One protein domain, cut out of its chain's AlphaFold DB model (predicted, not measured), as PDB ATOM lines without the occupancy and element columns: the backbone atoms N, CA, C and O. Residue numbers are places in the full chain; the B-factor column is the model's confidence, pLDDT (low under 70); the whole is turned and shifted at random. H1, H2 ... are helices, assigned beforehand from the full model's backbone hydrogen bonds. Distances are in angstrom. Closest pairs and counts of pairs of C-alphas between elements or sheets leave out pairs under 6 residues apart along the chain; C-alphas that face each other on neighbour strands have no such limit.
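AT A GLANCE: This is residues 117 to 178 of the 510 residues of the protein "Thioredoxin domain-containing protein" of Arabis nemorensis (UniProt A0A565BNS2). Two long helices, H1 and then H2, meet near their ends as a flat, open V, with the corner at Asn 148 and a kink of 34 degrees in H1 near residue 135. The printed part has 62 residues and no named strand; its class is all helix. It is extended, with a radius of gyration of the C-alphas of 20.0 A and spans of 50 by 43 by 7 A.

HOW THE PARTS SIT: H1, residues 117 to 147, and H2, residues 149 to 178, are close but not clearly touching; their closest C-alphas, those of Phe 145 and Leu 152, are 7.1 A apart. They run opposite ways at a steep tilt of 61 degrees. In H2 every O i to N i+4 pair is within hydrogen-bond range; in H1, 23 of 27 are.

IN THESE COORDINATES: H1 begins at C-alpha 117 (34.357, 1.416, -34.668) and is 45.4 A long. H2 is 42.5 A long and ends at C-alpha 178 (47.763, 27.656, 5.124).

THE WHOLE: The C-alphas farthest apart, those of Arg 132 and Leu 178, are 50.9 A apart. The link from H1 to H2 is tight, and the printed part has no cut. Mean pLDDT of the printed part is 72.2, with residues 117 to 136 and 140 to 149 among those under 70.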
ATOM      1  N   LYS A 117      35.093   2.574 -34.112       55.44
ATOM      2  CA  LYS A 117      34.357   1.416 -34.668       55.44
ATOM      3  C   LYS A 117      34.423   0.148 -33.808       55.44
ATOM      4  O   LYS A 117      33.489  -0.653 -33.873       55.44
ATOM      5  N   VAL A 118      35.478  -0.032 -33.009       60.19
ATOM      6  CA  VAL A 118      35.663  -1.227 -32.159       60.19
ATOM      7  C   VAL A 118      34.979  -1.081 -30.791       60.19
ATOM      8  O   VAL A 118      34.549  -2.078 -30.218       60.19
ATOM      9  N   VAL A 119      34.783   0.146 -30.294       59.75
ATOM     10  CA  VAL A 119      34.185   0.396 -28.966       59.75
ATOM     11  C   VAL A 119      32.664   0.620 -29.024       59.75
ATOM     12  O   VAL A 119      31.949   0.216 -28.106       59.75
ATOM     13  N   ASP A 120      32.119   1.163 -30.116       57.03
ATOM     14  CA  ASP A 120      30.693   1.530 -30.156       57.03
ATOM     15  C   ASP A 120      29.727   0.335 -30.286       57.03
ATOM     16  O   ASP A 120      28.584   0.407 -29.820       57.03
ATOM     17  N   LYS A 121      30.168  -0.787 -30.876       58.00
ATOM     18  CA  LYS A 121      29.352  -2.010 -31.008       58.00
ATOM     19  C   LYS A 121      29.163  -2.772 -29.683       58.00
ATOM     20  O   LYS A 121      28.011  -3.086 -29.375       58.00
ATOM     21  N   PRO A 122      30.202  -3.029 -28.858       60.28
ATOM     22  CA  PRO A 122      30.005  -3.675 -27.560       60.28
ATOM     23  C   PRO A 122      29.316  -2.754 -26.544       60.28
ATOM     24  O   PRO A 122      28.487  -3.222 -25.771       60.28
ATOM     25  N   VAL A 123      29.558  -1.437 -26.565       61.66
ATOM     26  CA  VAL A 123      28.966  -0.517 -25.573       61.66
ATOM     27  C   VAL A 123      27.459  -0.324 -25.781       61.66
ATOM     28  O   VAL A 123      26.724  -0.200 -24.801       61.66
ATOM     29  N   LYS A 124      26.953  -0.355 -27.022       60.88
ATOM     30  CA  LYS A 124      25.500  -0.297 -27.275       60.88
ATOM     31  C   LYS A 124      24.779  -1.601 -26.908       60.88
ATOM     32  O   LYS A 124      23.677  -1.528 -26.370       60.88
ATOM     33  N   ALA A 125      25.408  -2.761 -27.116       63.25
ATOM     34  CA  ALA A 125      24.864  -4.063 -26.712       63.25
ATOM     35  C   ALA A 125      24.905  -4.277 -25.187       63.25
ATOM     36  O   ALA A 125      23.973  -4.827 -24.601       63.25
ATOM     37  N   VAL A 126      25.954  -3.780 -24.524       63.12
ATOM     38  CA  VAL A 126      26.050  -3.786 -23.059       63.12
ATOM     39  C   VAL A 126      25.058  -2.791 -22.459       63.12
ATOM     40  O   VAL A 126      24.383  -3.131 -21.502       63.12
ATOM     41  N   ARG A 127      24.855  -1.599 -23.039       62.03
ATOM     42  CA  ARG A 127      23.845  -0.653 -22.527       62.03
ATOM     43  C   ARG A 127      22.408  -1.166 -22.658       62.03
ATOM     44  O   ARG A 127      21.623  -0.928 -21.746       62.03
ATOM     45  N   SER A 128      22.057  -1.875 -23.733       65.06
ATOM     46  CA  SER A 128      20.697  -2.413 -23.908       65.06
ATOM     47  C   SER A 128      20.408  -3.633 -23.025       65.06
ATOM     48  O   SER A 128      19.287  -3.786 -22.541       65.06
ATOM     49  N   THR A 129      21.415  -4.463 -22.739       63.38
ATOM     50  CA  THR A 129      21.296  -5.579 -21.782       63.38
ATOM     51  C   THR A 129      21.317  -5.096 -20.330       63.38
ATOM     52  O   THR A 129      20.505  -5.551 -19.525       63.38
ATOM     53  N   PHE A 130      22.139  -4.093 -20.003       62.12
ATOM     54  CA  PHE A 130      22.152  -3.469 -18.675       62.12
ATOM     55  C   PHE A 130      20.859  -2.697 -18.382       62.12
ATOM     56  O   PHE A 130      20.429  -2.660 -17.236       62.12
ATOM     57  N   ALA A 131      20.198  -2.124 -19.396       65.81
ATOM     58  CA  ALA A 131      18.904  -1.458 -19.228       65.81
ATOM     59  C   ALA A 131      17.793  -2.434 -18.797       65.81
ATOM     60  O   ALA A 131      17.095  -2.151 -17.827       65.81
ATOM     61  N   ARG A 132      17.688  -3.616 -19.430       65.75
ATOM     62  CA  ARG A 132      16.712  -4.646 -19.016       65.75
ATOM     63  C   ARG A 132      17.025  -5.254 -17.648       65.75
ATOM     64  O   ARG A 132      16.114  -5.573 -16.892       65.75
ATOM     65  N   TYR A 133      18.306  -5.403 -17.312       66.19
ATOM     66  CA  TYR A 133      18.711  -5.914 -16.000       66.19
ATOM     67  C   TYR A 133      18.489  -4.871 -14.887       66.19
ATOM     68  O   TYR A 133      18.166  -5.230 -13.758       66.19
ATOM     69  N   ARG A 134      18.580  -3.572 -15.209       66.94
ATOM     70  CA  ARG A 134      18.349  -2.460 -14.274       66.94
ATOM     71  C   ARG A 134      16.883  -2.311 -13.863       66.94
ATOM     72  O   ARG A 134      16.645  -1.962 -12.713       66.94
ATOM     73  N   GLU A 135      15.924  -2.599 -14.743       68.75
ATOM     74  CA  GLU A 135      14.495  -2.612 -14.379       68.75
ATOM     75  C   GLU A 135      14.156  -3.769 -13.426       68.75
ATOM     76  O   GLU A 135      13.528  -3.551 -12.391       68.75
ATOM     77  N   ALA A 136      14.646  -4.983 -13.704       69.88
ATOM     78  CA  ALA A 136      14.394  -6.155 -12.859       69.88
ATOM     79  C   ALA A 136      15.103  -6.071 -11.493       69.88
ATOM     80  O   ALA A 136      14.516  -6.382 -10.454       69.88
ATOM     81  N   ILE A 137      16.351  -5.594 -11.475       71.94
ATOM     82  CA  ILE A 137      17.066  -5.293 -10.232       71.94
ATOM     83  C   ILE A 137      16.397  -4.128  -9.499       71.94
ATOM     84  O   ILE A 137      16.320  -4.162  -8.277       71.94
ATOM     85  N   GLY A 138      15.889  -3.126 -10.220       70.75
ATOM     86  CA  GLY A 138      15.179  -1.983  -9.651       70.75
ATOM     87  C   GLY A 138      13.994  -2.411  -8.788       70.75
ATOM     88  O   GLY A 138      13.909  -1.978  -7.645       70.75
ATOM     89  N   LEU A 139      13.170  -3.345  -9.272       72.94
ATOM     90  CA  LEU A 139      12.029  -3.882  -8.518       72.94
ATOM     91  C   LEU A 139      12.454  -4.684  -7.271       72.94
ATOM     92  O   LEU A 139      11.814  -4.590  -6.222       72.94
ATOM     93  N   HIS A 140      13.560  -5.433  -7.341       64.81
ATOM     94  CA  HIS A 140      14.111  -6.163  -6.188       64.81
ATOM     95  C   HIS A 140      14.765  -5.243  -5.152       64.81
ATOM     96  O   HIS A 140      14.619  -5.450  -3.948       64.81
ATOM     97  N   ILE A 141      15.471  -4.216  -5.616       66.38
ATOM     98  CA  ILE A 141      16.052  -3.170  -4.779       66.38
ATOM     99  C   ILE A 141      14.926  -2.388  -4.100       66.38
ATOM    100  O   ILE A 141      14.967  -2.196  -2.892       66.38
ATOM    101  N   GLU A 142      13.872  -2.015  -4.818       67.38
ATOM    102  CA  GLU A 142      12.751  -1.262  -4.258       67.38
ATOM    103  C   GLU A 142      12.005  -2.056  -3.169       67.38
ATOM    104  O   GLU A 142      11.727  -1.522  -2.091       67.38
ATOM    105  N   ALA A 143      11.788  -3.361  -3.372       68.31
ATOM    106  CA  ALA A 143      11.220  -4.248  -2.353       68.31
ATOM    107  C   ALA A 143      12.136  -4.413  -1.121       68.31
ATOM    108  O   ALA A 143      11.661  -4.435   0.019       68.31
ATOM    109  N   PHE A 144      13.454  -4.485  -1.328       63.03
ATOM    110  CA  PHE A 144      14.439  -4.588  -0.249       63.03
ATOM    111  C   PHE A 144      14.528  -3.292   0.578       63.03
ATOM    112  O   PHE A 144      14.582  -3.333   1.809       63.03
ATOM    113  N   PHE A 145      14.459  -2.133  -0.080       60.59
ATOM    114  CA  PHE A 145      14.516  -0.813   0.552       60.59
ATOM    115  C   PHE A 145      13.249  -0.504   1.362       60.59
ATOM    116  O   PHE A 145      13.333   0.132   2.413       60.59
ATOM    117  N   LYS A 146      12.084  -1.009   0.934       64.31
ATOM    118  CA  LYS A 146      10.814  -0.842   1.662       64.31
ATOM    119  C   LYS A 146      10.746  -1.678   2.944       64.31
ATOM    120  O   LYS A 146      10.126  -1.251   3.912       64.31
ATOM    121  N   LYS A 147      11.390  -2.854   2.966       65.94
ATOM    122  CA  LYS A 147      11.384  -3.776   4.117       65.94
ATOM    123  C   LYS A 147      12.489  -3.484   5.138       65.94
ATOM    124  O   LYS A 147      12.342  -3.850   6.299       65.94
ATOM    125  N   ASN A 148      13.575  -2.828   4.725       67.31
ATOM    126  CA  ASN A 148      14.756  -2.609   5.564       67.31
ATOM    127  C   ASN A 148      15.215  -1.139   5.579       67.31
ATOM    128  O   ASN A 148      16.404  -0.835   5.451       67.31
ATOM    129  N   SER A 149      14.261  -0.214   5.728       69.06
ATOM    130  CA  SER A 149      14.511   1.235   5.729       69.06
ATOM    131  C   SER A 149      15.528   1.662   6.795       69.06
ATOM    132  O   SER A 149      16.354   2.536   6.546       69.06
ATOM    133  N   LEU A 150      15.546   0.989   7.949       70.50
ATOM    134  CA  LEU A 150      16.454   1.275   9.065       70.50
ATOM    135  C   LEU A 150      17.936   1.045   8.715       70.50
ATOM    136  O   LEU A 150      18.790   1.839   9.105       70.50
ATOM    137  N   VAL A 151      18.250   0.014   7.920       75.25
ATOM    138  CA  VAL A 151      19.626  -0.250   7.457       75.25
ATOM    139  C   VAL A 151      20.062   0.770   6.408       75.25
ATOM    140  O   VAL A 151      21.229   1.156   6.385       75.25
ATOM    141  N   LEU A 152      19.135   1.274   5.589       75.38
ATOM    142  CA  LEU A 152      19.431   2.342   4.636       75.38
ATOM    143  C   LEU A 152      19.689   3.681   5.336       75.38
ATOM    144  O   LEU A 152      20.636   4.375   4.977       75.38
ATOM    145  N   PHE A 153      18.899   4.020   6.359       77.00
ATOM    146  CA  PHE A 153      19.163   5.187   7.204       77.00
ATOM    147  C   PHE A 153      20.497   5.050   7.951       77.00
ATOM    148  O   PHE A 153      21.244   6.022   8.032       77.00
ATOM    149  N   GLY A 154      20.849   3.847   8.419       79.38
ATOM    150  CA  GLY A 154      22.155   3.562   9.019       79.38
ATOM    151  C   GLY A 154      23.319   3.723   8.034       79.38
ATOM    152  O   GLY A 154      24.276   4.440   8.320       79.38
ATOM    153  N   ALA A 155      23.227   3.124   6.844       81.81
ATOM    154  CA  ALA A 155      24.246   3.245   5.799       81.81
ATOM    155  C   ALA A 155      24.369   4.688   5.277       81.81
ATOM    156  O   ALA A 155      25.478   5.185   5.085       81.81
ATOM    157  N   GLY A 156      23.240   5.383   5.117       81.56
ATOM    158  CA  GLY A 156      23.187   6.804   4.786       81.56
ATOM    159  C   GLY A 156      23.834   7.666   5.869       81.56
ATOM    160  O   GLY A 156      24.658   8.519   5.553       81.56
ATOM    161  N   GLY A 157      23.553   7.394   7.146       85.25
ATOM    162  CA  GLY A 157      24.179   8.069   8.284       85.25
ATOM    163  C   GLY A 157      25.695   7.864   8.341       85.25
ATOM    164  O   GLY A 157      26.436   8.829   8.525       85.25
ATOM    165  N   VAL A 158      26.178   6.640   8.102       89.50
ATOM    166  CA  VAL A 158      27.617   6.338   8.023       89.50
ATOM    167  C   VAL A 158      28.264   7.052   6.837       89.50
ATOM    168  O   VAL A 158      29.340   7.628   6.985       89.50
ATOM    169  N   PHE A 159      27.604   7.086   5.678       89.50
ATOM    170  CA  PHE A 159      28.106   7.805   4.509       89.50
ATOM    171  C   PHE A 159      28.198   9.315   4.767       89.50
ATOM    172  O   PHE A 159      29.223   9.925   4.469       89.50
ATOM    173  N   VAL A 160      27.176   9.907   5.393       90.44
ATOM    174  CA  VAL A 160      27.181  11.319   5.806       90.44
ATOM    175  C   VAL A 160      28.280  11.582   6.836       90.44
ATOM    176  O   VAL A 160      28.997  12.570   6.701       90.44
ATOM    177  N   CYS A 161      28.496  10.690   7.807       89.56
ATOM    178  CA  CYS A 161      29.585  10.823   8.780       89.56
ATOM    179  C   CYS A 161      30.968  10.759   8.118       89.56
ATOM    180  O   CYS A 161      31.829  11.581   8.423       89.56
ATOM    181  N   ILE A 162      31.188   9.830   7.183       90.00
ATOM    182  CA  ILE A 162      32.453   9.728   6.439       90.00
ATOM    183  C   ILE A 162      32.656  10.963   5.557       90.00
ATOM    184  O   ILE A 162      33.768  11.485   5.482       90.00
ATOM    185  N   PHE A 163      31.598  11.453   4.912       91.38
ATOM    186  CA  PHE A 163      31.645  12.646   4.075       91.38
ATOM    187  C   PHE A 163      31.947  13.905   4.899       91.38
ATOM    188  O   PHE A 163      32.861  14.654   4.558       91.38
ATOM    189  N   LEU A 164      31.266  14.089   6.033       90.38
ATOM    190  CA  LEU A 164      31.538  15.174   6.977       90.38
ATOM    191  C   LEU A 164      32.945  15.075   7.562       90.38
ATOM    192  O   LEU A 164      33.635  16.087   7.636       90.38
ATOM    193  N   TRP A 165      33.419  13.876   7.908       90.44
ATOM    194  CA  TRP A 165      34.788  13.676   8.380       90.44
ATOM    195  C   TRP A 165      35.819  14.009   7.296       90.44
ATOM    196  O   TRP A 165      36.810  14.676   7.579       90.44
ATOM    197  N   ARG A 166      35.575  13.618   6.039       90.12
ATOM    198  CA  ARG A 166      36.426  13.972   4.892       90.12
ATOM    199  C   ARG A 166      36.451  15.477   4.638       90.12
ATOM    200  O   ARG A 166      37.528  16.006   4.375       90.12
ATOM    201  N   ILE A 167      35.316  16.163   4.769       88.88
ATOM    202  CA  ILE A 167      35.237  17.626   4.668       88.88
ATOM    203  C   ILE A 167      35.979  18.284   5.832       88.88
ATOM    204  O   ILE A 167      36.837  19.127   5.593       88.88
ATOM    205  N   MET A 168      35.720  17.874   7.077       82.50
ATOM    206  CA  MET A 168      36.408  18.415   8.252       82.50
ATOM    207  C   MET A 168      37.917  18.198   8.181       82.50
ATOM    208  O   MET A 168      38.675  19.109   8.488       82.50
ATOM    209  N   PHE A 169      38.363  17.017   7.757       83.56
ATOM    210  CA  PHE A 169      39.780  16.704   7.619       83.56
ATOM    211  C   PHE A 169      40.420  17.459   6.449       83.56
ATOM    212  O   PHE A 169      41.544  17.939   6.571       83.56
ATOM    213  N   GLY A 170      39.698  17.620   5.338       79.56
ATOM    214  CA  GLY A 170      40.126  18.453   4.216       79.56
ATOM    215  C   GLY A 170      40.307  19.910   4.632       79.56
ATOM    216  O   GLY A 170      41.357  20.486   4.376       79.56
ATOM    217  N   ILE A 171      39.329  20.474   5.347       78.94
ATOM    218  CA  ILE A 171      39.382  21.838   5.880       78.94
ATOM    219  C   ILE A 171      40.498  21.969   6.928       78.94
ATOM    220  O   ILE A 171      41.288  22.904   6.878       78.94
ATOM    221  N   ALA A 172      40.634  21.017   7.852       74.94
ATOM    222  CA  ALA A 172      41.704  21.042   8.848       74.94
ATOM    223  C   ALA A 172      43.095  20.995   8.192       74.94
ATOM    224  O   ALA A 172      43.967  21.781   8.551       74.94
ATOM    225  N   ASN A 173      43.295  20.146   7.180       75.69
ATOM    226  CA  ASN A 173      44.563  20.078   6.454       75.69
ATOM    227  C   ASN A 173      44.829  21.317   5.596       75.69
ATOM    228  O   ASN A 173      45.988  21.705   5.461       75.69
ATOM    229  N   THR A 174      43.802  21.969   5.041       71.00
ATOM    230  CA  THR A 174      44.001  23.254   4.358       71.00
ATOM    231  C   THR A 174      44.353  24.356   5.348       71.00
ATOM    232  O   THR A 174      45.217  25.156   5.018       71.00
ATOM    233  N   PHE A 175      43.797  24.369   6.567       69.31
ATOM    234  CA  PHE A 175      44.214  25.293   7.632       69.31
ATOM    235  C   PHE A 175      45.643  25.031   8.121       69.31
ATOM    236  O   PHE A 175      46.396  25.986   8.308       69.31
ATOM    237  N   VAL A 176      46.052  23.767   8.273       71.19
ATOM    238  CA  VAL A 176      47.437  23.402   8.620       71.19
ATOM    239  C   VAL A 176      48.398  23.808   7.497       71.19
ATOM    240  O   VAL A 176      49.412  24.447   7.767       71.19
ATOM    241  N   GLY A 177      48.049  23.545   6.233       66.62
ATOM    242  CA  GLY A 177      48.847  23.949   5.071       66.62
ATOM    243  C   GLY A 177      48.903  25.468   4.854       66.62
ATOM    244  O   GLY A 177      49.956  26.002   4.506       66.62
ATOM    245  N   LEU A 178      47.805  26.188   5.114       67.25
ATOM    246  CA  LEU A 178      47.763  27.656   5.124       67.25
ATOM    247  C   LEU A 178      48.602  28.229   6.263       67.25
ATOM    248  O   LEU A 178      49.314  29.201   6.042       67.25
TER     249      LEU A 178